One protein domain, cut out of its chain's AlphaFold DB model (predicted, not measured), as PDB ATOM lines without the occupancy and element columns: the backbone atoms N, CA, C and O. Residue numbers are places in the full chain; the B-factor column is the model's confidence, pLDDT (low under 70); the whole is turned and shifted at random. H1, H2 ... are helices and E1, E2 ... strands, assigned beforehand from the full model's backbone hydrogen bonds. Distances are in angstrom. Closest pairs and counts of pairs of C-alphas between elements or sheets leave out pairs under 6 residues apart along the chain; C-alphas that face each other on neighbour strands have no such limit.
ATOM      1  N   ARG A  36     169.451 206.981 149.951       56.56
ATOM      2  CA  ARG A  36     169.853 208.036 149.015       56.56
ATOM      3  C   ARG A  36     170.989 208.939 149.515       56.56
ATOM      4  O   ARG A  36     171.620 209.584 148.685       56.56
ATOM      5  N   PHE A  37     171.254 209.000 150.821       65.50
ATOM      6  CA  PHE A  37     172.303 209.841 151.410       65.50
ATOM      7  C   PHE A  37     173.580 209.079 151.782       65.50
ATOM      8  O   PHE A  37     174.424 209.646 152.471       65.50
ATOM      9  N   LEU A  38     173.743 207.826 151.342       74.94
ATOM     10  CA  LEU A  38     174.946 207.027 151.592       74.94
ATOM     11  C   LEU A  38     175.683 206.706 150.284       74.94
ATOM     12  O   LEU A  38     175.061 206.421 149.262       74.94
ATOM     13  N   GLU A  39     177.011 206.727 150.322       76.44
ATOM     14  CA  GLU A  39     177.871 206.185 149.269       76.44
ATOM     15  C   GLU A  39     177.920 204.647 149.324       76.44
ATOM     16  O   GLU A  39     177.401 204.003 150.239       76.44
ATOM     17  N   ALA A  40     178.558 204.024 148.326       74.62
ATOM     18  CA  ALA A  40     178.663 202.564 148.222       74.62
ATOM     19  C   ALA A  40     179.447 201.911 149.380       74.62
ATOM     20  O   ALA A  40     179.277 200.720 149.654       74.62
ATOM     21  N   ASP A  41     180.305 202.675 150.054       70.75
ATOM     22  CA  ASP A  41     181.028 202.271 151.262       70.75
ATOM     23  C   ASP A  41     180.212 202.490 152.553       70.75
ATOM     24  O   ASP A  41     180.653 202.097 153.634       70.75
ATOM     25  N   GLY A  42     179.002 203.046 152.439       80.56
ATOM     26  CA  GLY A  42     178.111 203.366 153.548       80.56
ATOM     27  C   GLY A  42     178.372 204.730 154.187       80.56
ATOM     28  O   GLY A  42     177.741 205.028 155.199       80.56
ATOM     29  N   CYS A  43     179.269 205.553 153.637       86.31
ATOM     30  CA  CYS A  43     179.558 206.881 154.168       86.31
ATOM     31  C   CYS A  43     178.492 207.919 153.784       86.31
ATOM     32  O   CYS A  43     177.961 207.875 152.675       86.31
ATOM     33  N   PRO A  44     178.158 208.869 154.674       83.25
ATOM     34  CA  PRO A  44     177.137 209.870 154.399       83.25
ATOM     35  C   PRO A  44     177.607 210.926 153.390       83.25
ATOM     36  O   PRO A  44     178.719 211.437 153.482       83.25
ATOM     37  N   THR A  45     176.721 211.315 152.472       82.38
ATOM     38  CA  THR A  45     176.940 212.403 151.494       82.38
ATOM     39  C   THR A  45     176.290 213.726 151.904       82.38
ATOM     40  O   THR A  45     176.481 214.752 151.253       82.38
ATOM     41  N   ALA A  46     175.521 213.724 152.994       80.31
ATOM     42  CA  ALA A  46     174.835 214.886 153.542       80.31
ATOM     43  C   ALA A  46     174.908 214.877 155.071       80.31
ATOM     44  O   ALA A  46     175.102 213.827 155.681       80.31
ATOM     45  N   VAL A  47     174.746 216.052 155.686       76.44
ATOM     46  CA  VAL A  47     174.738 216.173 157.150       76.44
ATOM     47  C   VAL A  47     173.550 215.414 157.706       76.44
ATOM     48  O   VAL A  47     172.410 215.640 157.299       76.44
ATOM     49  N   LEU A  48     173.834 214.541 158.661       76.38
ATOM     50  CA  LEU A  48     172.830 213.740 159.330       76.38
ATOM     51  C   LEU A  48     172.567 214.300 160.722       76.38
ATOM     52  O   LEU A  48     173.499 214.562 161.479       76.38
ATOM     53  N   GLU A  49     171.299 214.465 161.078       71.69
ATOM     54  CA  GLU A  49     170.905 214.749 162.455       71.69
ATOM     55  C   GLU A  49     170.487 213.440 163.121       71.69
ATOM     56  O   GLU A  49     169.503 212.818 162.718       71.69
ATOM     57  N   ALA A  50     171.199 213.025 164.167       66.19
ATOM     58  CA  ALA A  50     170.679 211.997 165.054       66.19
ATOM     59  C   ALA A  50     169.844 212.664 166.148       66.19
ATOM     60  O   ALA A  50     170.349 213.411 166.980       66.19
ATOM     61  N   ARG A  51     168.541 212.377 166.158       58.19
ATOM     62  CA  ARG A  51     167.651 212.710 167.272       58.19
ATOM     63  C   ARG A  51     167.170 211.407 167.888       58.19
ATOM     64  O   ARG A  51     166.473 210.635 167.240       58.19
ATOM     65  N   GLY A  52     167.555 211.142 169.132       56.91
ATOM     66  CA  GLY A  52     167.135 209.928 169.822       56.91
ATOM     67  C   GLY A  52     167.611 209.872 171.268       56.91
ATOM     68  O   GLY A  52     168.809 209.870 171.537       56.91
ATOM     69  N   THR A  53     166.658 209.800 172.195       53.12
ATOM     70  CA  THR A  53     166.890 209.672 173.644       53.12
ATOM     71  C   THR A  53     166.739 208.237 174.154       53.12
ATOM     72  O   THR A  53     167.032 207.972 175.315       53.12
ATOM     73  N   ALA A  54     166.285 207.303 173.312       57.69
ATOM     74  CA  ALA A  54     166.071 205.918 173.710       57.69
ATOM     75  C   ALA A  54     167.387 205.130 173.644       57.69
ATOM     76  O   ALA A  54     167.855 204.763 172.569       57.69
ATOM     77  N   ASP A  55     167.977 204.862 174.805       71.06
ATOM     78  CA  ASP A  55     169.085 203.920 174.936       71.06
ATOM     79  C   ASP A  55     168.531 202.484 174.976       71.06
ATOM     80  O   ASP A  55     168.096 201.992 176.019       71.06
ATOM     81  N   ARG A  56     168.474 201.810 173.817       77.56
ATOM     82  CA  ARG A  56     168.130 200.383 173.777       77.56
ATOM     83  C   ARG A  56     169.308 199.527 174.278       77.56
ATOM     84  O   ARG A  56     170.457 199.769 173.889       77.56
ATOM     85  N   PRO A  57     169.043 198.461 175.059       78.44
ATOM     86  CA  PRO A  57     170.093 197.561 175.521       78.44
ATOM     87  C   PRO A  57     170.784 196.814 174.362       78.44
ATOM     88  O   PRO A  57     170.249 196.669 173.254       78.44
ATOM     89  N   GLY A  58     171.991 196.315 174.638       83.94
ATOM     90  CA  GLY A  58     172.787 195.485 173.726       83.94
ATOM     91  C   GLY A  58     173.964 196.205 173.062       83.94
ATOM     92  O   GLY A  58     174.256 197.364 173.355       83.94
ATOM     93  N   ALA A  59     174.653 195.485 172.176       87.50
ATOM     94  CA  ALA A  59     175.806 195.992 171.440       87.50
ATOM     95  C   ALA A  59     175.411 197.111 170.463       87.50
ATOM     96  O   ALA A  59     174.333 197.079 169.864       87.50
ATOM     97  N   LEU A  60     176.298 198.094 170.298       88.00
ATOM     98  CA  LEU A  60     176.137 199.169 169.321       88.00
ATOM     99  C   LEU A  60     176.322 198.637 167.892       88.00
ATOM    100  O   LEU A  60     175.594 199.028 166.982       88.00
ATOM    101  N   VAL A  61     177.265 197.709 167.728       90.69
ATOM    102  CA  VAL A  61     177.622 197.040 166.476       90.69
ATOM    103  C   VAL A  61     177.667 195.542 166.723       90.69
ATOM    104  O   VAL A  61     178.228 195.091 167.721       90.69
ATOM    105  N   ASP A  62     177.107 194.759 165.815       90.50
ATOM    106  CA  ASP A  62     177.254 193.312 165.869       90.50
ATOM    107  C   ASP A  62     178.611 192.903 165.274       90.50
ATOM    108  O   ASP A  62     179.032 193.422 164.244       90.50
ATOM    109  N   ALA A  63     179.323 192.002 165.948       91.62
ATOM    110  CA  ALA A  63     180.647 191.569 165.525       91.62
ATOM    111  C   ALA A  63     180.607 190.568 164.364       91.62
ATOM    112  O   ALA A  63     181.569 190.456 163.601       91.62
ATOM    113  N   GLU A  64     179.508 189.824 164.225       92.81
ATOM    114  CA  GLU A  64     179.437 188.730 163.268       92.81
ATOM    115  C   GLU A  64     179.383 189.243 161.821       92.81
ATOM    116  O   GLU A  64     178.609 190.136 161.463       92.81
ATOM    117  N   GLY A  65     180.231 188.670 160.964       92.56
ATOM    118  CA  GLY A  65     180.218 188.930 159.525       92.56
ATOM    119  C   GLY A  65     180.732 190.306 159.092       92.56
ATOM    120  O   GLY A  65     180.517 190.662 157.930       92.56
ATOM    121  N   VAL A  66     181.387 191.079 159.971       95.44
ATOM    122  CA  VAL A  66     182.035 192.351 159.600       95.44
ATOM    123  C   VAL A  66     183.184 192.088 158.629       95.44
ATOM    124  O   VAL A  66     183.997 191.191 158.842       95.44
ATOM    125  N   ILE A  67     183.247 192.879 157.559       96.06
ATOM    126  CA  ILE A  67     184.294 192.780 156.532       96.06
ATOM    127  C   ILE A  67     185.135 194.047 156.409       96.06
ATOM    128  O   ILE A  67     186.306 193.947 156.058       96.06
ATOM    129  N   THR A  68     184.568 195.220 156.696       96.81
ATOM    130  CA  THR A  68     185.304 196.488 156.738       96.81
ATOM    131  C   THR A  68     184.660 197.454 157.725       96.81
ATOM    132  O   THR A  68     183.446 197.410 157.945       96.81
ATOM    133  N   ILE A  69     185.462 198.357 158.286       96.75
ATOM    134  CA  ILE A  69     184.984 199.499 159.074       96.75
ATOM    135  C   ILE A  69     185.601 200.758 158.480       96.75
ATOM    136  O   ILE A  69     186.823 200.866 158.410       96.75
ATOM    137  N   THR A  70     184.773 201.708 158.072       94.50
ATOM    138  CA  THR A  70     185.213 202.952 157.443       94.50
ATOM    139  C   THR A  70     184.955 204.125 158.374       94.50
ATOM    140  O   THR A  70     183.819 204.339 158.789       94.50
ATOM    141  N   LEU A  71     185.993 204.896 158.698       92.19
ATOM    142  CA  LEU A  71     185.835 206.230 159.268       92.19
ATOM    143  C   LEU A  71     185.529 207.190 158.120       92.19
ATOM    144  O   LEU A  71     186.385 207.453 157.270       92.19
ATOM    145  N   CYS A  72     184.299 207.683 158.110       88.44
ATOM    146  CA  CYS A  72     183.813 208.663 157.159       88.44
ATOM    147  C   CYS A  72     183.944 210.061 157.756       88.44
ATOM    148  O   CYS A  72     183.692 210.278 158.946       88.44
ATOM    149  N   GLU A  73     184.298 211.006 156.899       84.81
ATOM    150  CA  GLU A  73     184.468 212.409 157.239       84.81
ATOM    151  C   GLU A  73     183.621 213.208 156.256       84.81
ATOM    152  O   GLU A  73     183.787 213.073 155.046       84.81
ATOM    153  N   LEU A  74     182.702 214.020 156.764       80.81
ATOM    154  CA  LEU A  74     181.932 214.953 155.956       80.81
ATOM    155  C   LEU A  74     182.300 216.365 156.390       80.81
ATOM    156  O   LEU A  74     181.967 216.786 157.496       80.81
ATOM    157  N   ILE A  75     182.984 217.103 155.522       76.75
ATOM    158  CA  ILE A  75     183.419 218.467 155.813       76.75
ATOM    159  C   ILE A  75     182.199 219.379 155.721       76.75
ATOM    160  O   ILE A  75     181.570 219.505 154.665       76.75
ATOM    161  N   THR A  76     181.874 220.024 156.837       69.44
ATOM    162  CA  THR A  76     180.725 220.913 156.978       69.44
ATOM    163  C   THR A  76     181.214 222.347 157.125       69.44
ATOM    164  O   THR A  76     181.955 222.645 158.063       69.44
ATOM    165  N   PRO A  77     180.821 223.275 156.241       63.34
ATOM    166  CA  PRO A  77     181.275 224.651 156.360       63.34
ATOM    167  C   PRO A  77     180.769 225.270 157.664       63.34
ATOM    168  O   PRO A  77     179.566 225.327 157.924       63.34
ATOM    169  N   LEU A  78     181.701 225.764 158.478       59.22
ATOM    170  CA  LEU A  78     181.381 226.568 159.651       59.22
ATOM    171  C   LEU A  78     180.770 227.897 159.197       59.22
ATOM    172  O   LEU A  78     181.212 228.510 158.222       59.22
ATOM    173  N   ARG A  79     179.741 228.361 159.909       49.81
ATOM    174  CA  ARG A  79     179.036 229.612 159.604       49.81
ATOM    175  C   ARG A  79     179.980 230.805 159.819       49.81
ATOM    176  O   ARG A  79     180.120 231.276 160.941       49.81
ATOM    177  N   GLY A  80     180.639 231.265 158.753       43.09
ATOM    178  CA  GLY A  80     181.723 232.258 158.832       43.09
ATOM    179  C   GLY A  80     181.513 233.576 158.076       43.09
ATOM    180  O   GLY A  80     182.386 234.435 158.138       43.09
ATOM    181  N   GLY A  81     180.399 233.785 157.365       46.72
ATOM    182  CA  GLY A  81     180.207 235.026 156.603       46.72
ATOM    183  C   GLY A  81     178.824 235.204 155.965       46.72
ATOM    184  O   GLY A  81     177.995 234.293 156.024       46.72
ATOM    185  N   PRO A  82     178.555 236.385 155.374       34.72
ATOM    186  CA  PRO A  82     177.329 236.649 154.630       34.72
ATOM    187  C   PRO A  82     177.367 235.932 153.271       34.72
ATOM    188  O   PRO A  82     178.186 236.249 152.413       34.72
ATOM    189  N   GLY A  83     176.480 234.956 153.074       51.09
ATOM    190  CA  GLY A  83     176.346 234.210 151.821       51.09
ATOM    191  C   GLY A  83     175.617 232.873 152.007       51.09
ATOM    192  O   GLY A  83     175.396 232.455 153.148       51.09
ATOM    193  N   PRO A  84     175.213 232.201 150.912       52.38
ATOM    194  CA  PRO A  84     174.706 230.833 150.987       52.38
ATOM    195  C   PRO A  84     175.810 229.906 151.513       52.38
ATOM    196  O   PRO A  84     176.968 230.026 151.108       52.38
ATOM    197  N   MET A  85     175.468 228.996 152.430       59.66
ATOM    198  CA  MET A  85     176.448 228.035 152.935       59.66
ATOM    199  C   MET A  85     176.902 227.112 151.795       59.66
ATOM    200  O   MET A  85     176.047 226.643 151.037       59.66
ATOM    201  N   PRO A  86     178.213 226.830 151.671       63.09
ATOM    202  CA  PRO A  86     178.685 225.787 150.774       63.09
ATOM    203  C   PRO A  86     177.979 224.461 151.078       63.09
ATOM    204  O   PRO A  86     177.604 224.186 152.221       63.09
ATOM    205  N   SER A  87     177.800 223.619 150.067       66.31
ATOM    206  CA  SER A  87     177.348 222.252 150.312       66.31
ATOM    207  C   SER A  87     178.420 221.487 151.101       66.31
ATOM    208  O   SER A  87     179.614 221.708 150.863       66.31
ATOM    209  N   PRO A  88     178.027 220.592 152.027       71.44
ATOM    210  CA  PRO A  88     178.953 219.642 152.625       71.44
ATOM    211  C   PRO A  88     179.699 218.874 151.534       71.44
ATOM    212  O   PRO A  88     179.134 218.591 150.475       71.44
ATOM    213  N   ARG A  89     180.965 218.548 151.785       74.88
ATOM    214  CA  ARG A  89     181.787 217.778 150.846       74.88
ATOM    215  C   ARG A  89     182.386 216.563 151.547       74.88
ATOM    216  O   ARG A  89     182.806 216.710 152.699       74.88
ATOM    217  N   PRO A  90     182.462 215.399 150.884       71.38
ATOM    218  CA  PRO A  90     183.190 214.262 151.427       71.38
ATOM    219  C   PRO A  90     184.640 214.650 151.749       71.38
ATOM    220  O   PRO A  90     185.317 215.321 150.960       71.38
ATOM    221  N   GLY A  91     185.077 214.278 152.946       72.25
ATOM    222  CA  GLY A  91     186.468 214.292 153.375       72.25
ATOM    223  C   GLY A  91     187.179 213.018 152.930       72.25
ATOM    224  O   GLY A  91     186.740 212.319 152.016       72.25
ATOM    225  N   GLN A  92     188.303 212.697 153.568       75.88
ATOM    226  CA  GLN A  92     189.042 211.488 153.220       75.88
ATOM    227  C   GLN A  92     188.560 210.292 154.039       75.88
ATOM    228  O   GLN A  92     188.819 210.198 155.238       75.88
ATOM    229  N   HIS A  93     187.909 209.339 153.371       84.00
ATOM    230  CA  HIS A  93     187.499 208.086 153.999       84.00
ATOM    231  C   HIS A  93     188.712 207.198 154.284       84.00
ATOM    232  O   HIS A  93     189.667 207.127 153.503       84.00
ATOM    233  N   ARG A  94     188.669 206.493 155.416       87.25
ATOM    234  CA  ARG A  94     189.722 205.559 155.843       87.25
ATOM    235  C   ARG A  94     189.073 204.246 156.202       87.25
ATOM    236  O   ARG A  94     188.120 204.246 156.966       87.25
ATOM    237  N   THR A  95     189.579 203.145 155.658       93.31
ATOM    238  CA  THR A  95     188.952 201.827 155.809       93.31
ATOM    239  C   THR A  95     189.891 200.855 156.511       93.31
ATOM    240  O   THR A  95     191.005 200.598 156.047       93.31
ATOM    241  N   LEU A  96     189.416 200.286 157.612       95.75
ATOM    242  CA  LEU A  96     189.987 199.105 158.237       95.75
ATOM    243  C   LEU A  96     189.474 197.849 157.534       95.75
ATOM    244  O   LEU A  96     188.279 197.690 157.280       95.75
ATOM    245  N   SER A  97     190.414 196.962 157.255       96.19
ATOM    246  CA  SER A  97     190.238 195.590 156.773       96.19
ATOM    247  C   SER A  97     190.904 194.579 157.717       96.19
ATOM    248  O   SER A  97     190.527 193.411 157.735       96.19
ATOM    249  N   THR A  98     191.848 195.038 158.544       95.94
ATOM    250  CA  THR A  98     192.379 194.360 159.732       95.94
ATOM    251  C   THR A  98     191.882 195.061 161.004       95.94
ATOM    252  O   THR A  98     191.180 196.069 160.918       95.94
ATOM    253  N   HIS A  99     192.193 194.519 162.191       96.75
ATOM    254  CA  HIS A  99     191.785 195.080 163.496       96.75
ATOM    255  C   HIS A  99     190.264 195.241 163.689       96.75
ATOM    256  O   HIS A  99     189.798 196.056 164.488       96.75
ATOM    257  N   LEU A 100     189.460 194.498 162.917       97.56
ATOM    258  CA  LEU A 100     188.005 194.662 162.896       97.56
ATOM    259  C   LEU A 100     187.391 194.302 164.253       97.56
ATOM    260  O   LEU A 100     186.574 195.057 164.773       97.56
ATOM    261  N   ALA A 101     187.804 193.178 164.843       96.94
ATOM    262  CA  ALA A 101     187.288 192.713 166.127       96.94
ATOM    263  C   ALA A 101     187.654 193.677 167.265       96.94
ATOM    264  O   ALA A 101     186.815 194.002 168.106       96.94
ATOM    265  N   GLU A 102     188.885 194.183 167.253       97.12
ATOM    266  CA  GLU A 102     189.409 195.156 168.204       97.12
ATOM    267  C   GLU A 102     188.645 196.479 168.111       97.12
ATOM    268  O   GLU A 102     188.211 197.019 169.129       97.12
ATOM    269  N   MET A 103     188.407 196.980 166.897       97.06
ATOM    270  CA  MET A 103     187.635 198.204 166.701       97.06
ATOM    271  C   MET A 103     186.166 198.031 167.114       97.06
ATOM    272  O   MET A 103     185.593 198.918 167.746       97.06
ATOM    273  N   ILE A 104     185.549 196.882 166.826       96.06
ATOM    274  CA  ILE A 104     184.185 196.574 167.287       96.06
ATOM    275  C   ILE A 104     184.128 196.536 168.815       96.06
ATOM    276  O   ILE A 104     183.183 197.065 169.402       96.06
ATOM    277  N   ALA A 105     185.142 195.967 169.473       95.50
ATOM    278  CA  ALA A 105     185.240 195.973 170.929       95.50
ATOM    279  C   ALA A 105     185.333 197.403 171.484       95.50
ATOM    280  O   ALA A 105     184.634 197.715 172.445       95.50
ATOM    281  N   VAL A 106     186.110 198.291 170.851       95.50
ATOM    282  CA  VAL A 106     186.168 199.721 171.214       95.50
ATOM    283  C   VAL A 106     184.787 200.377 171.108       95.50
ATOM    284  O   VAL A 106     184.353 201.042 172.046       95.50
ATOM    285  N   LEU A 107     184.070 200.167 170.000       94.56
ATOM    286  CA  LEU A 107     182.744 200.762 169.773       94.56
ATOM    287  C   LEU A 107     181.689 200.230 170.751       94.56
ATOM    288  O   LEU A 107     180.842 200.985 171.226       94.56
ATOM    289  N   ASN A 108     181.744 198.938 171.070       93.56
ATOM    290  CA  ASN A 108     180.807 198.297 171.989       93.56
ATOM    291  C   ASN A 108     181.136 198.531 173.470       93.56
ATOM    292  O   ASN A 108     180.253 198.347 174.303       93.56
ATOM    293  N   ALA A 109     182.361 198.950 173.797       92.88
ATOM    294  CA  ALA A 109     182.773 199.325 175.150       92.88
ATOM    295  C   ALA A 109     182.439 200.784 175.511       92.88
ATOM    296  O   ALA A 109     182.691 201.207 176.641       92.88
ATOM    297  N   LEU A 110     181.890 201.566 174.573       91.69
ATOM    298  CA  LEU A 110     181.424 202.917 174.870       91.69
ATOM    299  C   LEU A 110     180.340 202.866 175.961       91.69
ATOM    300  O   LEU A 110     179.438 202.031 175.873       91.69
ATOM    301  N   PRO A 111     180.391 203.753 176.971       90.31
ATOM    302  CA  PRO A 111     179.458 203.691 178.085       90.31
ATOM    303  C   PRO A 111     178.031 204.034 177.657       90.31
ATOM    304  O   PRO A 111     177.789 204.926 176.836       90.31
ATOM    305  N   THR A 112     177.077 203.346 178.270       87.06
ATOM    306  CA  THR A 112     175.655 203.709 178.258       87.06
ATOM    307  C   THR A 112     175.424 205.041 178.972       87.06
ATOM    308  O   THR A 112     176.316 205.584 179.640       87.06
ATOM    309  N   ARG A 113     174.207 205.588 178.854       81.69
ATOM    310  CA  ARG A 113     173.849 206.818 179.579       81.69
ATOM    311  C   ARG A 113     173.970 206.657 181.088       81.69
ATOM    312  O   ARG A 113     174.601 207.495 181.734       81.69
ATOM    313  N   ASP A 114     173.444 205.565 181.620       83.75
ATOM    314  CA  ASP A 114     173.433 205.312 183.058       83.75
ATOM    315  C   ASP A 114     174.857 205.191 183.623       83.75
ATOM    316  O   ASP A 114     175.177 205.794 184.649       83.75
ATOM    317  N   GLU A 115     175.755 204.495 182.918       88.81
ATOM    318  CA  GLU A 115     177.168 204.372 183.306       88.81
ATOM    319  C   GLU A 115     177.899 205.721 183.253       88.81
ATOM    320  O   GLU A 115     178.654 206.073 184.169       88.81
ATOM    321  N   ALA A 116     177.674 206.504 182.193       86.88
ATOM    322  CA  ALA A 116     178.307 207.807 182.028       86.88
ATOM    323  C   ALA A 116     177.874 208.796 183.121       86.88
ATOM    324  O   ALA A 116     178.733 209.502 183.674       86.88
ATOM    325  N   GLU A 117     176.579 208.815 183.458       86.62
ATOM    326  CA  GLU A 117     176.023 209.625 184.541       86.62
ATOM    327  C   GLU A 117     176.508 209.158 185.912       86.62
ATOM    328  O   GLU A 117     176.943 209.988 186.712       86.62
ATOM    329  N   ALA A 118     176.503 207.850 186.188       89.00
ATOM    330  CA  ALA A 118     177.011 207.302 187.445       89.00
ATOM    331  C   ALA A 118     178.477 207.701 187.680       89.00
ATOM    332  O   ALA A 118     178.826 208.207 188.752       89.00
ATOM    333  N   ALA A 119     179.325 207.581 186.654       89.12
ATOM    334  CA  ALA A 119     180.720 208.012 186.711       89.12
ATOM    335  C   ALA A 119     180.863 209.532 186.924       89.12
ATOM    336  O   ALA A 119     181.725 209.981 187.682       89.12
ATOM    337  N   ALA A 120     180.012 210.344 186.288       86.50
ATOM    338  CA  ALA A 120     180.019 211.792 186.487       86.50
ATOM    339  C   ALA A 120     179.610 212.180 187.918       86.50
ATOM    340  O   ALA A 120     180.268 213.031 188.524       86.50
ATOM    341  N   ARG A 121     178.584 211.527 188.487       89.75
ATOM    342  CA  ARG A 121     178.174 211.705 189.892       89.75
ATOM    343  C   ARG A 121     179.309 211.343 190.841       89.75
ATOM    344  O   ARG A 121     179.630 212.141 191.714       89.75
ATOM    345  N   ALA A 122     179.953 210.193 190.633       90.38
ATOM    346  CA  ALA A 122     181.084 209.755 191.448       90.38
ATOM    347  C   ALA A 122     182.228 210.784 191.439       90.38
ATOM    348  O   ALA A 122     182.746 211.138 192.498       90.38
ATOM    349  N   ARG A 123     182.561 211.341 190.265       89.12
ATOM    350  CA  ARG A 123     183.577 212.398 190.136       89.12
ATOM    351  C   ARG A 123     183.193 213.674 190.888       89.12
ATOM    352  O   ARG A 123     184.041 214.248 191.561       89.12
ATOM    353  N   MET A 124     181.940 214.122 190.789       88.44
ATOM    354  CA  MET A 124     181.469 215.306 191.521       88.44
ATOM    355  C   MET A 124     181.547 215.096 193.034       88.44
ATOM    356  O   MET A 124     182.096 215.945 193.733       88.44
ATOM    357  N   THR A 125     181.084 213.944 193.524       91.62
ATOM    358  CA  THR A 125     181.160 213.591 194.947       91.62
ATOM    359  C   THR A 125     182.608 213.554 195.438       91.62
ATOM    360  O   THR A 125     182.908 214.128 196.481       91.62
ATOM    361  N   ALA A 126     183.527 212.959 194.669       92.56
ATOM    362  CA  ALA A 126     184.956 212.935 194.995       92.56
ATOM    363  C   ALA A 126     185.589 214.341 195.046       92.56
ATOM    364  O   ALA A 126     186.550 214.563 195.774       92.56
ATOM    365  N   GLN A 127     185.028 215.304 194.309       91.69
ATOM    366  CA  GLN A 127     185.420 216.718 194.329       91.69
ATOM    367  C   GLN A 127     184.694 217.534 195.418       91.69
ATOM    368  O   GLN A 127     184.789 218.761 195.423       91.69
ATOM    369  N   GLY A 128     183.932 216.893 196.311       92.31
ATOM    370  CA  GLY A 128     183.151 217.569 197.353       92.31
ATOM    371  C   GLY A 128     181.933 218.339 196.828       92.31
ATOM    372  O   GLY A 128     181.381 219.180 197.536       92.31
ATOM    373  N   ARG A 129     181.501 218.080 195.589       89.75
ATOM    374  CA  ARG A 129     180.341 218.724 194.957       89.75
ATOM    375  C   ARG A 129     179.113 217.827 195.070       89.75
ATOM    376  O   ARG A 129     179.195 216.627 194.824       89.75
ATOM    377  N   THR A 130     177.951 218.406 195.364       88.88
ATOM    378  CA  THR A 130     176.672 217.678 195.325       88.88
ATOM    379  C   THR A 130     176.206 217.517 193.873       88.88
ATOM    380  O   THR A 130     175.976 218.531 193.208       88.88
ATOM    381  N   PRO A 131     176.046 216.285 193.354       86.94
ATOM    382  CA  PRO A 131     175.543 216.085 192.001       86.94
ATOM    383  C   PRO A 131     174.075 216.538 191.891       86.94
ATOM    384  O   PRO A 131     173.286 216.253 192.799       86.94
ATOM    385  N   PRO A 132     173.664 217.195 190.793       84.00
ATOM    386  CA  PRO A 132     172.257 217.505 190.560       84.00
ATOM    387  C   PRO A 132     171.439 216.213 190.435       84.00
ATOM    388  O   PRO A 132     171.953 215.183 189.998       84.00
ATOM    389  N   LYS A 133     170.155 216.242 190.816       79.50
ATOM    390  CA  LYS A 133     169.278 215.058 190.715       79.50
ATOM    391  C   LYS A 133     169.149 214.566 189.273       79.50
ATOM    392  O   LYS A 133     169.192 213.363 189.049       79.50
ATOM    393  N   ASP A 134     169.091 215.490 188.323       79.25
ATOM    394  CA  ASP A 134     168.992 215.213 186.894       79.25
ATOM    395  C   ASP A 134     170.221 215.799 186.185       79.25
ATOM    396  O   ASP A 134     170.410 217.017 186.178       79.25
ATOM    397  N   LEU A 135     171.110 214.931 185.695       74.00
ATOM    398  CA  LEU A 135     172.355 215.340 185.038       74.00
ATOM    399  C   LEU A 135     172.165 215.601 183.542       74.00
ATOM    400  O   LEU A 135     172.974 216.338 182.977       74.00
ATOM    401  N   ARG A 136     171.125 215.014 182.924       73.12
ATOM    402  CA  ARG A 136     170.790 215.128 181.493       73.12
ATOM    403  C   ARG A 136     172.007 215.062 180.578       73.12
ATOM    404  O   ARG A 136     172.147 215.864 179.647       73.12
ATOM    405  N   MET A 137     172.939 214.150 180.862       71.12
ATOM    406  CA  MET A 137     174.150 214.072 180.051       71.12
ATOM    407  C   MET A 137     173.770 213.735 178.601       71.12
ATOM    408  O   MET A 137     172.873 212.930 178.349       71.12
ATOM    409  N   GLY A 138     174.428 214.382 177.636       64.88
ATOM    410  CA  GLY A 138     174.170 214.178 176.207       64.88
ATOM    411  C   GLY A 138     172.852 214.760 175.681       64.88
ATOM    412  O   GLY A 138     172.592 214.648 174.491       64.88
ATOM    413  N   GLU A 139     172.020 215.385 176.525       67.50
ATOM    414  CA  GLU A 139     170.839 216.149 176.076       67.50
ATOM    415  C   GLU A 139     171.155 217.634 175.875       67.50
ATOM    416  O   GLU A 139     170.495 218.320 175.098       67.50
ATOM    417  N   ILE A 140     172.174 218.129 176.581       66.38
ATOM    418  CA  ILE A 140     172.691 219.486 176.439       66.38
ATOM    419  C   ILE A 140     173.996 219.395 175.661       66.38
ATOM    420  O   ILE A 140     175.033 219.007 176.198       66.38
ATOM    421  N   CYS A 141     173.922 219.746 174.385       71.56
ATOM    422  CA  CYS A 141     175.081 219.821 173.514       71.56
ATOM    423  C   CYS A 141     175.806 221.144 173.742       71.56
ATOM    424  O   CYS A 141     175.185 222.161 174.074       71.56
ATOM    425  N   THR A 142     177.122 221.159 173.554       62.75
ATOM    426  CA  THR A 142     177.847 222.425 173.524       62.75
ATOM    427  C   THR A 142     177.329 223.282 172.354       62.75
ATOM    428  O   THR A 142     176.714 222.789 171.416       62.75
ATOM    429  N   ALA A 143     177.474 224.604 172.381       56.62
ATOM    430  CA  ALA A 143     177.131 225.429 171.213       56.62
ATOM    431  C   ALA A 143     178.328 225.509 170.246       56.62
ATOM    432  O   ALA A 143     178.624 226.574 169.707       56.62
ATOM    433  N   VAL A 144     179.071 224.406 170.092       62.22
ATOM    434  CA  VAL A 144     180.318 224.359 169.326       62.22
ATOM    435  C   VAL A 144     180.023 223.739 167.967       62.22
ATOM    436  O   VAL A 144     179.679 222.566 167.853       62.22
ATOM    437  N   GLY A 145     180.146 224.550 166.918       59.22
ATOM    438  CA  GLY A 145     180.141 224.046 165.551       59.22
ATOM    439  C   GLY A 145     181.467 223.352 165.260       59.22
ATOM    440  O   GLY A 145     182.521 223.973 165.388       59.22
ATOM    441  N   TYR A 146     181.415 222.088 164.850       66.31
ATOM    442  CA  TYR A 146     182.570 221.391 164.290       66.31
ATOM    443  C   TYR A 146     182.577 221.567 162.769       66.31
ATOM    444  O   TYR A 146     181.523 221.546 162.139       66.31
ATOM    445  N   GLY A 147     183.759 221.760 162.174       68.75
ATOM    446  CA  GLY A 147     183.919 221.904 160.718       68.75
ATOM    447  C   GLY A 147     183.805 220.591 159.939       68.75
ATOM    448  O   GLY A 147     183.971 220.570 158.724       68.75
ATOM    449  N   GLU A 148     183.526 219.494 160.633       75.62
ATOM    450  CA  GLU A 148     183.347 218.167 160.061       75.62
ATOM    451  C   GLU A 148     182.368 217.358 160.934       75.62
ATOM    452  O   GLU A 148     182.336 217.486 162.170       75.62
ATOM    453  N   GLN A 149     181.611 216.483 160.282       80.62
ATOM    454  CA  GLN A 149     180.826 215.423 160.893       80.62
ATOM    455  C   GLN A 149     181.538 214.087 160.659       80.62
ATOM    456  O   GLN A 149     181.921 213.772 159.534       80.62
ATOM    457  N   LEU A 150     181.713 213.310 161.729       87.44
ATOM    458  CA  LEU A 150     182.360 212.000 161.674       87.44
ATOM    459  C   LEU A 150     181.325 210.884 161.833       87.44
ATOM    460  O   LEU A 150     180.355 211.011 162.585       87.44
ATOM    461  N   SER A 151     181.563 209.763 161.161       90.88
ATOM    462  CA  SER A 151     180.776 208.545 161.345       90.88
ATOM    463  C   SER A 151     181.611 207.296 161.090       90.88
ATOM    464  O   SER A 151     182.565 207.337 160.317       90.88
ATOM    465  N   PHE A 152     181.221 206.168 161.682       94.06
ATOM    466  CA  PHE A 152     181.733 204.856 161.286       94.06
ATOM    467  C   PHE A 152     180.706 204.118 160.436       94.06
ATOM    468  O   PHE A 152     179.587 203.890 160.894       94.06
ATOM    469  N   ALA A 153     181.090 203.702 159.234       94.06
ATOM    470  CA  ALA A 153     180.325 202.768 158.418       94.06
ATOM    471  C   ALA A 153     180.900 201.354 158.589       94.06
ATOM    472  O   ALA A 153     182.049 201.086 158.243       94.06
ATOM    473  N   VAL A 154     180.112 200.437 159.147       94.88
ATOM    474  CA  VAL A 154     180.484 199.032 159.352       94.88
ATOM    475  C   VAL A 154     179.825 198.197 158.269       94.88
ATOM    476  O   VAL A 154     178.601 198.069 158.237       94.88
ATOM    477  N   ARG A 155     180.629 197.612 157.381       93.94
ATOM    478  CA  ARG A 155     180.138 196.762 156.296       93.94
ATOM    479  C   ARG A 155     180.178 195.301 156.704       93.94
ATOM    480  O   ARG A 155     181.160 194.833 157.282       93.94
ATOM    481  N   TYR A 156     179.141 194.571 156.316       92.94
ATOM    482  CA  TYR A 156     179.016 193.139 156.548       92.94
ATOM    483  C   TYR A 156     178.978 192.373 155.230       92.94
ATOM    484  O   TYR A 156     178.705 192.950 154.179       92.94
ATOM    485  N   ARG A 157     179.240 191.066 155.288       91.44
ATOM    486  CA  ARG A 157     179.171 190.193 154.111       91.44
ATOM    487  C   ARG A 157     177.742 190.025 153.583       91.44
ATOM    488  O   ARG A 157     177.523 190.187 152.390       91.44
ATOM    489  N   ASP A 158     176.798 189.745 154.481       90.75
ATOM    490  CA  ASP A 158     175.468 189.225 154.121       90.75
ATOM    491  C   ASP A 158     174.309 190.102 154.634       90.75
ATOM    492  O   ASP A 158     173.170 189.650 154.745       90.75
ATOM    493  N   ARG A 159     174.582 191.368 154.984       86.75
ATOM    494  CA  ARG A 159     173.562 192.314 155.469       86.75
ATOM    495  C   ARG A 159     173.914 193.778 155.167       86.75
ATOM    496  O   ARG A 159     175.081 194.066 154.887       86.75
ATOM    497  N   PRO A 160     172.937 194.703 155.247       85.62
ATOM    498  CA  PRO A 160     173.184 196.131 155.059       85.62
ATOM    499  C   PRO A 160     174.248 196.681 156.023       85.62
ATOM    500  O   PRO A 160     174.372 196.172 157.142       85.62
ATOM    501  N   PRO A 161     175.006 197.718 155.619       87.62
ATOM    502  CA  PRO A 161     175.976 198.353 156.498       87.62
ATOM    503  C   PRO A 161     175.286 199.008 157.700       87.62
ATOM    504  O   PRO A 161     174.171 199.520 157.597       87.62
ATOM    505  N   ALA A 162     175.968 199.014 158.844       89.06
ATOM    506  CA  ALA A 162     175.552 199.781 160.010       89.06
ATOM    507  C   ALA A 162     176.301 201.116 160.029       89.06
ATOM    508  O   ALA A 162     177.526 201.134 159.940       89.06
ATOM    509  N   LEU A 163     175.572 202.220 160.181       90.12
ATOM    510  CA  LEU A 163     176.162 203.544 160.351       90.12
ATOM    511  C   LEU A 163     176.106 203.958 161.821       90.12
ATOM    512  O   LEU A 163     175.047 203.892 162.451       90.12
ATOM    513  N   LEU A 164     177.241 204.416 162.339       91.44
ATOM    514  CA  LEU A 164     177.360 205.041 163.648       91.44
ATOM    515  C   LEU A 164     177.680 206.518 163.474       91.44
ATOM    516  O   LEU A 164     178.762 206.857 162.997       91.44
ATOM    517  N   LEU A 165     176.770 207.395 163.880       89.75
ATOM    518  CA  LEU A 165     176.991 208.835 163.822       89.75
ATOM    519  C   LEU A 165     177.681 209.315 165.098       89.75
ATOM    520  O   LEU A 165     177.189 209.034 166.192       89.75
ATOM    521  N   LEU A 166     178.789 210.049 164.966       88.38
ATOM    522  CA  LEU A 166     179.491 210.652 166.097       88.38
ATOM    523  C   LEU A 166     179.037 212.103 166.249       88.38
ATOM    524  O   LEU A 166     179.466 212.987 165.507       88.38
ATOM    525  N   ASP A 167     178.206 212.357 167.254       83.44
ATOM    526  CA  ASP A 167     177.860 213.713 167.654       83.44
ATOM    527  C   ASP A 167     178.850 214.188 168.721       83.44
ATOM    528  O   ASP A 167     178.668 214.004 169.927       83.44
ATOM    529  N   ARG A 168     179.940 214.806 168.261       79.75
ATOM    530  CA  ARG A 168     180.966 215.375 169.147       79.75
ATOM    531  C   ARG A 168     180.445 216.540 169.977       79.75
ATOM    532  O   ARG A 168     180.951 216.773 171.067       79.75
ATOM    533  N   ASN A 169     179.426 217.236 169.484       77.56
ATOM    534  CA  ASN A 169     178.858 218.387 170.157       77.56
ATOM    535  C   ASN A 169     178.017 217.988 171.372       77.56
ATOM    536  O   ASN A 169     178.026 218.662 172.402       77.56
ATOM    537  N   CYS A 170     177.315 216.867 171.265       78.62
ATOM    538  CA  CYS A 170     176.564 216.273 172.364       78.62
ATOM    539  C   CYS A 170     177.386 215.210 173.126       78.62
ATOM    540  O   CYS A 170     176.968 214.746 174.186       78.62
ATOM    541  N   GLY A 171     178.569 214.842 172.621       83.56
ATOM    542  CA  GLY A 171     179.461 213.851 173.224       83.56
ATOM    543  C   GLY A 171     178.896 212.431 173.176       83.56
ATOM    544  O   GLY A 171     179.054 211.675 174.137       83.56
ATOM    545  N   VAL A 172     178.210 212.069 172.089       86.88
ATOM    546  CA  VAL A 172     177.494 210.793 171.945       86.88
ATOM    547  C   VAL A 172     177.726 210.133 170.584       86.88
ATOM    548  O   VAL A 172     178.167 210.757 169.622       86.88
ATOM    549  N   VAL A 173     177.425 208.839 170.521       89.31
ATOM    550  CA  VAL A 173     177.423 208.014 169.314       89.31
ATOM    551  C   VAL A 173     176.047 207.388 169.151       89.31
ATOM    552  O   VAL A 173     175.520 206.813 170.105       89.31
ATOM    553  N   HIS A 174     175.485 207.462 167.947       87.62
ATOM    554  CA  HIS A 174     174.172 206.908 167.621       87.62
ATOM    555  C   HIS A 174     174.275 205.796 166.583       87.62
ATOM    556  O   HIS A 174     174.920 205.984 165.557       87.62
ATOM    557  N   GLY A 175     173.592 204.671 166.801       85.75
ATOM    558  CA  GLY A 175     173.533 203.573 165.834       85.75
ATOM    559  C   GLY A 175     172.407 202.589 166.129       85.75
ATOM    560  O   GLY A 175     172.207 202.203 167.276       85.75
ATOM    561  N   ALA A 176     171.644 202.190 165.105       76.88
ATOM    562  CA  ALA A 176     170.567 201.190 165.205       76.88
ATOM    563  C   ALA A 176     169.576 201.410 166.379       76.88
ATOM    564  O   ALA A 176     169.159 200.464 167.051       76.88
ATOM    565  N   GLY A 177     169.212 202.670 166.653       76.50
ATOM    566  CA  GLY A 177     168.323 203.034 167.766       76.50
ATOM    567  C   GLY A 177     168.955 202.912 169.157       76.50
ATOM    568  O   GLY A 177     168.230 202.782 170.140       76.50
ATOM    569  N   ARG A 178     170.289 202.913 169.241       85.31
ATOM    570  CA  ARG A 178     171.080 202.958 170.477       85.31
ATOM    571  C   ARG A 178     171.893 204.245 170.525       85.31
ATOM    572  O   ARG A 178     172.335 204.737 169.485       85.31
ATOM    573  N   THR A 179     172.127 204.732 171.739       85.62
ATOM    574  CA  THR A 179     172.956 205.909 172.012       85.62
ATOM    575  C   THR A 179     174.009 205.540 173.055       85.62
ATOM    576  O   THR A 179     173.689 204.940 174.079       85.62
ATOM    577  N   ARG A 180     175.275 205.869 172.802       88.62
ATOM    578  CA  ARG A 180     176.401 205.676 173.735       88.62
ATOM    579  C   ARG A 180     177.145 206.987 173.929       88.62
ATOM    580  O   ARG A 180     177.069 207.865 173.080       88.62
ATOM    581  N   PHE A 181     177.871 207.130 175.028       87.75
ATOM    582  CA  PHE A 181     178.695 208.310 175.272       87.75
ATOM    583  C   PHE A 181     180.051 208.172 174.594       87.75
ATOM    584  O   PHE A 181     180.722 207.152 174.730       87.75
ATOM    585  N   LEU A 182     180.473 209.232 173.908       84.19
ATOM    586  CA  LEU A 182     181.760 209.335 173.231       84.19
ATOM    587  C   LEU A 182     182.882 209.540 174.268       84.19
ATOM    588  O   LEU A 182     183.450 210.621 174.399       84.19
ATOM    589  N   ARG A 183     183.166 208.503 175.063       77.50
ATOM    590  CA  ARG A 183     184.326 208.419 175.965       77.50
ATOM    591  C   ARG A 183     185.320 207.390 175.432       77.50
ATOM    592  O   ARG A 183     184.911 206.394 174.854       77.50
ATOM    593  N   GLY A 184     186.614 207.609 175.669       67.00
ATOM    594  CA  GLY A 184     187.665 206.684 175.221       67.00
ATOM    595  C   GLY A 184     188.059 206.827 173.747       67.00
ATOM    596  O   GLY A 184     188.697 205.922 173.220       67.00
ATOM    597  N   GLU A 185     187.675 207.944 173.116       81.12
ATOM    598  CA  GLU A 185     188.185 208.415 171.820       81.12
ATOM    599  C   GLU A 185     188.239 207.327 170.728       81.12
ATOM    600  O   GLU A 185     189.309 206.948 170.244       81.12
ATOM    601  N   PRO A 186     187.073 206.791 170.305       88.81
ATOM    602  CA  PRO A 186     187.026 205.718 169.312       88.81
ATOM    603  C   PRO A 186     187.654 206.123 167.972       88.81
ATOM    604  O   PRO A 186     188.226 205.278 167.290       88.81
ATOM    605  N   THR A 187     187.604 207.407 167.605       87.06
ATOM    606  CA  THR A 187     188.296 207.941 166.422       87.06
ATOM    607  C   THR A 187     189.809 207.756 166.521       87.06
ATOM    608  O   THR A 187     190.422 207.262 165.577       87.06
ATOM    609  N   ASP A 188     190.415 208.065 167.666       83.25
ATOM    610  CA  ASP A 188     191.863 207.947 167.842       83.25
ATOM    611  C   ASP A 188     192.311 206.484 167.859       83.25
ATOM    612  O   ASP A 188     193.321 206.128 167.245       83.25
ATOM    613  N   ARG A 189     191.500 205.596 168.448       89.19
ATOM    614  CA  ARG A 189     191.714 204.141 168.368       89.19
ATOM    615  C   ARG A 189     191.627 203.614 166.941       89.19
ATOM    616  O   ARG A 189     192.527 202.890 166.517       89.19
ATOM    617  N   PHE A 190     190.599 204.007 166.189       91.81
ATOM    618  CA  PHE A 190     190.470 203.646 164.778       91.81
ATOM    619  C   PHE A 190     191.718 204.049 163.993       91.81
ATOM    620  O   PHE A 190     192.258 203.263 163.218       91.81
ATOM    621  N   LEU A 191     192.200 205.272 164.203       86.50
ATOM    622  CA  LEU A 191     193.341 205.796 163.467       86.50
ATOM    623  C   LEU A 191     194.660 205.159 163.890       86.50
ATOM    624  O   LEU A 191     195.541 204.997 163.048       86.50
ATOM    625  N   ALA A 192     194.804 204.753 165.152       86.25
ATOM    626  CA  ALA A 192     195.925 203.924 165.586       86.25
ATOM    627  C   ALA A 192     195.942 202.576 164.842       86.25
ATOM    628  O   ALA A 192     196.967 202.216 164.266       86.25
ATOM    629  N   PHE A 193     194.801 201.879 164.766       92.19
ATOM    630  CA  PHE A 193     194.686 200.636 163.994       92.19
ATOM    631  C   PHE A 193     194.920 200.850 162.497       92.19
ATOM    632  O   PHE A 193     195.565 200.036 161.840       92.19
ATOM    633  N   TYR A 194     194.428 201.961 161.947       90.88
ATOM    634  CA  TYR A 194     194.590 202.271 160.532       90.88
ATOM    635  C   TYR A 194     196.057 202.520 160.181       90.88
ATOM    636  O   TYR A 194     196.533 202.008 159.171       90.88
ATOM    637  N   ARG A 195     196.791 203.247 161.033       87.62
ATOM    638  CA  ARG A 195     198.238 203.460 160.886       87.62
ATOM    639  C   ARG A 195     199.014 202.154 160.930       87.62
ATOM    640  O   ARG A 195     199.882 201.964 160.090       87.62
ATOM    641  N   ASP A 196     198.681 201.266 161.864       89.94
ATOM    642  CA  ASP A 196     199.294 199.940 161.945       89.94
ATOM    643  C   ASP A 196     199.042 199.123 160.665       89.94
ATOM    644  O   ASP A 196     199.975 198.573 160.087       89.94
ATOM    645  N   GLN A 197     197.811 199.145 160.138       92.81
ATOM    646  CA  GLN A 197     197.453 198.457 158.891       92.81
ATOM    647  C   GLN A 197     198.262 198.939 157.675       92.81
ATOM    648  O   GLN A 197     198.597 198.138 156.803       92.81
ATOM    649  N   ILE A 198     198.526 200.243 157.570       90.38
ATOM    650  CA  ILE A 198     199.234 200.828 156.419       90.38
ATOM    651  C   ILE A 198     200.736 201.013 156.665       90.38
ATOM    652  O   ILE A 198     201.427 201.569 155.803       90.38
ATOM    653  N   ALA A 199     201.229 200.617 157.842       90.19
ATOM    654  CA  ALA A 199     202.626 200.758 158.204       90.19
ATOM    655  C   ALA A 199     203.505 200.010 157.196       90.19
ATOM    656  O   ALA A 199     203.215 198.895 156.760       90.19
TER     657      ALA A 199
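Overview. This is residues 36 to 199 of the 369 residues of an uncharacterized protein of Microbispora sp. KK1-11 (UniProt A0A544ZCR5). One strongly twisted sheet of six antiparallel strands makes the body, with H1 and H3 side by side over one face, running opposite ways, while the unnamed stretch 36 to 65 winds round the other side. From the E6 end of the sheet H2 reaches outward as an arm, with the chain folding back from it along residues 127 to 147, and residues 76 to 93, between E1 and E2, make a long loop that reaches away from the sheet. The printed part has 164 residues with three named helices and six named strands, along the chain E1 E2 H1 H2 E3 E4 E5 E6 H3, and the order across the sheet is E2 E1 E3 E4 E5 E6. The class is mixed, helices and strands, with under half of the residues in named elements. The whole is compact, with a radius of gyration of the C-alphas of 17.1 A, and spans 49 by 48 by 32 A.

Arrangement. After residues 36 to 65, which hold no named element, E1, residues 66 to 75, and E2, residues 94 to 96, form an antiparallel hairpin at 164 degrees, with N 71 and O 94 2.8 A apart. Residues 74 to 75 of E1 also pair, antiparallel, with residues 89 to 90. H1, residues 100 to 108, is on the sheet at a height over the sheet of 8.0 A. It lies only just over E3, residues 148 to 156, with 3 C-alphas, and runs slantwise to the strands, at 57 degrees to E3 on the local plane. H2, residues 113 to 126, only grazes the sheet with its residues 113 to 117; its closest C-alpha pair to E6, residues 178 to 181, is Arg 113 and Arg 180, 6.5 A. E2, H1 H2 and E3 form a split strand-helix-strand unit, two strands running the same way with E1 between them in the sheet, and its crossover is right-handed. E3 is the antiparallel neighbour of E1 at 163 degrees, with N 70 and O 153 2.8 A apart. E3, E4 at residues 162 to 167, E5 at residues 172 to 175, and E6 form a meander, each strand the antiparallel neighbour of the one before. Across its hairpins, N 154 and O 162 are 2.8 A apart, N 165 and O 174 2.9 A, and N 173 and O 180 2.8 A, all within hydrogen-bond range. H3, residues 186 to 198, is on the same face as H1, which gives two layers, at a height over the sheet of 9.1 A. It runs across the strands, at 66 degrees to E1 on the local plane; it lies over E1, and only just over E2 and E3, with 3 C-alphas each. H1 and H3 touch, at a shallow tilt of 7 degrees, opposite ways; their closest C-alphas are those of Val 106 and Pro 186, 6.3 A apart. H2 and H3 are apart. In H1, H2 and H3 every O i to N i+4 pair is within hydrogen-bond range.

Along the chain. E1 begins at C-alpha 66, (182.035, 192.351, 159.600), and is 26.4 A long; E3 is 25.6 A and E4 16.1 A. E2 is 6.9 A, E5 10.3 A and E6 10.5 A. H1 is 12.2 A long. H2 is 20.0 A long and ends at C-alpha 126, (184.956, 212.935, 194.995). H3 is 18.4 A long and ends at C-alpha 198, (199.234, 200.828, 156.419).

Size, cuts and confidence. The two C-alphas farthest apart are those of Gly 128 and Asp 158, 52.3 A. The printed part has no cut. The links E1 to E2 and H2 to E3 are long; the other links are tight. The mean pLDDT of the printed part is 81.7, and 29 residues are under 70, among them 50 to 54, 76 to 87 and 142 to 147.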